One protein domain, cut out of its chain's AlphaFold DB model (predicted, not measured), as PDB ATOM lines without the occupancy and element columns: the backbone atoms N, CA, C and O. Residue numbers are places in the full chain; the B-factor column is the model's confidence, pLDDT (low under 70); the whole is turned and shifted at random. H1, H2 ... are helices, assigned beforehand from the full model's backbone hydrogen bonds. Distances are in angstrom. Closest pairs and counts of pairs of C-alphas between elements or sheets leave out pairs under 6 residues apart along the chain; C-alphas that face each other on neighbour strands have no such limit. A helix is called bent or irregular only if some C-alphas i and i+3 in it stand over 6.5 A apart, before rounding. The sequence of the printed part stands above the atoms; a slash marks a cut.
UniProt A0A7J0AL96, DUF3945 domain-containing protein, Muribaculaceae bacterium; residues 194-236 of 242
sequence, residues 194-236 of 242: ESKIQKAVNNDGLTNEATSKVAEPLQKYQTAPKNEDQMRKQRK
ATOM      1  N   GLU A 194     609.510 330.269 288.817       79.25
ATOM      2  CA  GLU A 194     609.286 329.273 289.859       79.25
ATOM      3  C   GLU A 194     609.737 329.703 291.273       79.25
ATOM      4  O   GLU A 194     609.207 329.216 292.269       79.25
ATOM      5  N   SER A 195     610.668 330.653 291.393       82.94
ATOM      6  CA  SER A 195     611.210 331.142 292.671       82.94
ATOM      7  C   SER A 195     610.706 332.540 293.060       82.94
ATOM      8  O   SER A 195     611.073 333.046 294.124       82.94
ATOM      9  N   LYS A 196     609.863 333.187 292.240       84.62
ATOM     10  CA  LYS A 196     609.385 334.559 292.505       84.62
ATOM     11  C   LYS A 196     608.588 334.667 293.800       84.62
ATOM     12  O   LYS A 196     608.869 335.551 294.601       84.62
ATOM     13  N   ILE A 197     607.639 333.755 294.023       83.50
ATOM     14  CA  ILE A 197     606.791 333.749 295.228       83.50
ATOM     15  C   ILE A 197     607.649 333.543 296.479       83.50
ATOM     16  O   ILE A 197     607.500 334.263 297.463       83.50
ATOM     17  N   GLN A 198     608.612 332.624 296.409       84.88
ATOM     18  CA  GLN A 198     609.537 332.376 297.505       84.88
ATOM     19  C   GLN A 198     610.372 333.620 297.841       84.88
ATOM     20  O   GLN A 198     610.452 333.999 299.008       84.88
ATOM     21  N   LYS A 199     610.988 334.273 296.844       84.81
ATOM     22  CA  LYS A 199     611.779 335.490 297.082       84.81
ATOM     23  C   LYS A 199     610.908 336.619 297.634       84.81
ATOM     24  O   LYS A 199     611.325 337.266 298.590       84.81
ATOM     25  N   ALA A 200     609.721 336.816 297.060       83.69
ATOM     26  CA  ALA A 200     608.788 337.855 297.474       83.69
ATOM     27  C   ALA A 200     608.420 337.714 298.959       83.69
ATOM     28  O   ALA A 200     608.500 338.687 299.704       83.69
ATOM     29  N   VAL A 201     608.090 336.494 299.397       85.62
ATOM     30  CA  VAL A 201     607.717 336.220 300.793       85.62
ATOM     31  C   VAL A 201     608.921 336.256 301.732       85.62
ATOM     32  O   VAL A 201     608.852 336.869 302.792       85.62
ATOM     33  N   ASN A 202     610.041 335.638 301.350       85.94
ATOM     34  CA  ASN A 202     611.172 335.459 302.264       85.94
ATOM     35  C   ASN A 202     612.100 336.680 302.351       85.94
ATOM     36  O   ASN A 202     612.694 336.900 303.400       85.94
ATOM     37  N   ASN A 203     612.272 337.436 301.260       81.31
ATOM     38  CA  ASN A 203     613.232 338.546 301.188       81.31
ATOM     39  C   ASN A 203     612.553 339.910 301.069       81.31
ATOM     40  O   ASN A 203     612.982 340.857 301.721       81.31
ATOM     41  N   ASP A 204     611.511 340.024 300.241       76.44
ATOM     42  CA  ASP A 204     610.886 341.321 299.951       76.44
ATOM     43  C   ASP A 204     609.770 341.681 300.962       76.44
ATOM     44  O   ASP A 204     609.179 342.755 300.874       76.44
ATOM     45  N   GLY A 205     609.474 340.798 301.929       79.81
ATOM     46  CA  GLY A 205     608.458 341.008 302.971       79.81
ATOM     47  C   GLY A 205     607.015 341.032 302.451       79.81
ATOM     48  O   GLY A 205     606.104 341.468 303.156       79.81
ATOM     49  N   LEU A 206     606.800 340.590 301.211       86.12
ATOM     50  CA  LEU A 206     605.480 340.495 300.599       86.12
ATOM     51  C   LEU A 206     604.723 339.284 301.153       86.12
ATOM     52  O   LEU A 206     605.296 338.361 301.726       86.12
ATOM     53  N   THR A 207     603.405 339.266 300.968       84.00
ATOM     54  CA  THR A 207     602.572 338.135 301.395       84.00
ATOM     55  C   THR A 207     602.018 337.396 300.185       84.00
ATOM     56  O   THR A 207     601.663 338.005 299.181       84.00
ATOM     57  N   ASN A 208     601.950 336.069 300.283       86.56
ATOM     58  CA  ASN A 208     601.254 335.205 299.332       86.56
ATOM     59  C   ASN A 208     599.986 334.688 300.006       86.56
ATOM     60  O   ASN A 208     600.074 334.115 301.091       86.56
ATOM     61  N   GLU A 209     598.813 334.871 299.403       87.62
ATOM     62  CA  GLU A 209     597.532 334.568 300.055       87.62
ATOM     63  C   GLU A 209     597.443 333.118 300.534       87.62
ATOM     64  O   GLU A 209     597.049 332.881 301.679       87.62
ATOM     65  N   ALA A 210     597.905 332.172 299.708       87.25
ATOM     66  CA  ALA A 210     597.894 330.741 300.003       87.25
ATOM     67  C   ALA A 210     598.765 330.354 301.214       87.25
ATOM     68  O   ALA A 210     598.534 329.311 301.825       87.25
ATOM     69  N   THR A 211     599.744 331.184 301.586       87.12
ATOM     70  CA  THR A 211     600.693 330.923 302.682       87.12
ATOM     71  C   THR A 211     600.816 332.091 303.666       87.12
ATOM     72  O   THR A 211     601.758 332.153 304.447       87.12
ATOM     73  N   SER A 212     599.868 333.030 303.650       87.50
ATOM     74  CA  SER A 212     599.947 334.315 304.363       87.50
ATOM     75  C   SER A 212     599.972 334.206 305.891       87.50
ATOM     76  O   SER A 212     600.362 335.159 306.561       87.50
ATOM     77  N   LYS A 213     599.551 333.070 306.459       87.00
ATOM     78  CA  LYS A 213     599.586 332.803 307.909       87.00
ATOM     79  C   LYS A 213     600.669 331.801 308.305       87.00
ATOM     80  O   LYS A 213     600.704 331.342 309.448       87.00
ATOM     81  N   VAL A 214     601.533 331.423 307.368       85.25
ATOM     82  CA  VAL A 214     602.697 330.585 307.641       85.25
ATOM     83  C   VAL A 214     603.850 331.506 308.035       85.25
ATOM     84  O   VAL A 214     604.298 332.312 307.234       85.25
ATOM     85  N   ALA A 215     604.316 331.394 309.281       84.81
ATOM     86  CA  ALA A 215     605.437 332.195 309.792       84.81
ATOM     87  C   ALA A 215     606.817 331.670 309.348       84.81
ATOM     88  O   ALA A 215     607.820 332.363 309.471       84.81
ATOM     89  N   GLU A 216     606.874 330.426 308.868       86.38
ATOM     90  CA  GLU A 216     608.099 329.821 308.347       86.38
ATOM     91  C   GLU A 216     608.403 330.338 306.931       86.38
ATOM     92  O   GLU A 216     607.471 330.455 306.130       86.38
ATOM     93  N   PRO A 217     609.684 330.553 306.576       88.94
ATOM     94  CA  PRO A 217     610.077 330.852 305.202       88.94
ATOM     95  C   PRO A 217     609.616 329.769 304.217       88.94
ATOM     96  O   PRO A 217     609.683 328.569 304.505       88.94
ATOM     97  N   LEU A 218     609.187 330.188 303.025       88.88
ATOM     98  CA  LEU A 218     608.788 329.283 301.948       88.88
ATOM     99  C   LEU A 218     609.990 328.491 301.416       88.88
ATOM    100  O   LEU A 218     611.091 329.033 301.263       88.88
ATOM    101  N   GLN A 219     609.771 327.212 301.107       88.50
ATOM    102  CA  GLN A 219     610.752 326.357 300.433       88.50
ATOM    103  C   GLN A 219     610.869 326.698 298.940       88.50
ATOM    104  O   GLN A 219     610.050 327.432 298.383       88.50
ATOM    105  N   LYS A 220     611.915 326.172 298.286       82.69
ATOM    106  CA  LYS A 220     612.120 326.367 296.846       82.69
ATOM    107  C   LYS A 220     610.892 325.860 296.091       82.69
ATOM    108  O   LYS A 220     610.439 324.751 296.359       82.69
ATOM    109  N   TYR A 221     610.360 326.683 295.188       84.06
ATOM    110  CA  TYR A 221     609.166 326.386 294.379       84.06
ATOM    111  C   TYR A 221     607.851 326.260 295.155       84.06
ATOM    112  O   TYR A 221     606.823 325.889 294.589       84.06
ATOM    113  N   GLN A 222     607.846 326.596 296.446       87.56
ATOM    114  CA  GLN A 222     606.638 326.539 297.249       87.56
ATOM    115  C   GLN A 222     605.711 327.718 296.922       87.56
ATOM    116  O   GLN A 222     606.042 328.875 297.176       87.56
ATOM    117  N   THR A 223     604.514 327.411 296.422       87.44
ATOM    118  CA  THR A 223     603.451 328.395 296.140       87.44
ATOM    119  C   THR A 223     602.207 328.204 297.016       87.44
ATOM    120  O   THR A 223     601.386 329.112 297.136       87.44
ATOM    121  N   ALA A 224     602.102 327.052 297.687       90.12
ATOM    122  CA  ALA A 224     601.009 326.645 298.567       90.12
ATOM    123  C   ALA A 224     601.564 326.004 299.861       90.12
ATOM    124  O   ALA A 224     602.772 325.770 299.957       90.12
ATOM    125  N   PRO A 225     600.737 325.727 300.886       90.50
ATOM    126  CA  PRO A 225     601.183 325.029 302.090       90.50
ATOM    127  C   PRO A 225     601.869 323.692 301.770       90.50
ATOM    128  O   PRO A 225     601.306 322.864 301.062       90.50
ATOM    129  N   LYS A 226     603.075 323.469 302.308       90.94
ATOM    130  CA  LYS A 226     603.893 322.279 301.995       90.94
ATOM    131  C   LYS A 226     603.376 320.983 302.630       90.94
ATOM    132  O   LYS A 226     603.777 319.900 302.228       90.94
ATOM    133  N   ASN A 227     602.549 321.095 303.670       91.38
ATOM    134  CA  ASN A 227     602.027 319.974 304.445       91.38
ATOM    135  C   ASN A 227     600.735 320.354 305.194       91.38
ATOM    136  O   ASN A 227     600.323 321.521 305.213       91.38
ATOM    137  N   GLU A 228     600.106 319.370 305.844       89.75
ATOM    138  CA  GLU A 228     598.883 319.570 306.631       89.75
ATOM    139  C   GLU A 228     599.040 320.588 307.759       89.75
ATOM    140  O   GLU A 228     598.116 321.358 308.023       89.75
ATOM    141  N   ASP A 229     600.210 320.655 308.391       89.19
ATOM    142  CA  ASP A 229     600.464 321.620 309.459       89.19
ATOM    143  C   ASP A 229     600.405 323.057 308.947       89.19
ATOM    144  O   ASP A 229     599.766 323.918 309.560       89.19
ATOM    145  N   GLN A 230     601.015 323.333 307.792       88.94
ATOM    146  CA  GLN A 230     600.908 324.643 307.163       88.94
ATOM    147  C   GLN A 230     599.478 324.929 306.688       88.94
ATOM    148  O   GLN A 230     599.004 326.052 306.868       88.94
ATOM    149  N   MET A 231     598.746 323.930 306.175       87.44
ATOM    150  CA  MET A 231     597.324 324.100 305.838       87.44
ATOM    151  C   MET A 231     596.487 324.458 307.073       87.44
ATOM    152  O   MET A 231     595.662 325.373 307.028       87.44
ATOM    153  N   ARG A 232     596.720 323.784 308.203       88.06
ATOM    154  CA  ARG A 232     596.062 324.072 309.484       88.06
ATOM    155  C   ARG A 232     596.376 325.486 309.964       88.06
ATOM    156  O   ARG A 232     595.453 326.202 310.353       88.06
ATOM    157  N   LYS A 233     597.640 325.920 309.893       86.25
ATOM    158  CA  LYS A 233     598.054 327.300 310.219       86.25
ATOM    159  C   LYS A 233     597.343 328.324 309.324       86.25
ATOM    160  O   LYS A 233     596.838 329.321 309.834       86.25
ATOM    161  N   GLN A 234     597.198 328.039 308.028       84.81
ATOM    162  CA  GLN A 234     596.497 328.907 307.075       84.81
ATOM    163  C   GLN A 234     594.990 329.039 307.362       84.81
ATOM    164  O   GLN A 234     594.402 330.111 307.176       84.81
ATOM    165  N   ARG A 235     594.351 327.977 307.867       84.81
ATOM    166  CA  ARG A 235     592.915 327.965 308.196       84.81
ATOM    167  C   ARG A 235     592.567 328.652 309.518       84.81
ATOM    168  O   ARG A 235     591.417 329.042 309.690       84.81
ATOM    169  N   LYS A 236     593.522 328.857 310.435       77.56
ATOM    170  CA  LYS A 236     593.243 329.535 311.716       77.56
ATOM    171  C   LYS A 236     592.754 330.975 311.479       77.56
ATOM    172  O   LYS A 236     593.395 331.700 310.714       77.56
TER     173      LYS A 236
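AT A GLANCE: This is residues 194 to 236 of the 242 residues of the protein "DUF3945 domain-containing protein" of Muribaculaceae bacterium (UniProt A0A7J0AL96). Little of this domain is regular structure: two short helices sit at opposite ends of the longest axis, and the link from residue 203 to 227 winds through the space between them. The printed part has 43 residues, with two named helices, H1 then H2, and no named strand; the class is all helix, with 17 residues in named elements. It is compact and rounded, with a radius of gyration of the C-alphas of 9.4 A and spans of 24 by 17 by 14 A.

IN THESE COORDINATES: Find C-alpha 194 at (609.286, 329.273, 289.859); from there H1 runs over residues 194 to 202, 14.0 A long. It is irregular: C-alphas 194 and 197 are 7.4 A apart. H2, residues 228 to 235, is 10.4 A long and ends at C-alpha 235 at (592.915, 327.965, 308.196).

HOW THE PARTS SIT: H1 and H2 are apart, with no C-alpha of one within 8 A of the other. Look at the backbone: every O i to N i+4 pair is within hydrogen-bond range in H2, and 4 of 5 in H1.

THE WHOLE: The farthest C-alphas, of Glu 194 and Lys 236, are 27.1 A apart. The link from H1 to H2 is long, at 25 residues. The printed part has no cut, and no printed residue is under 70 in pLDDT.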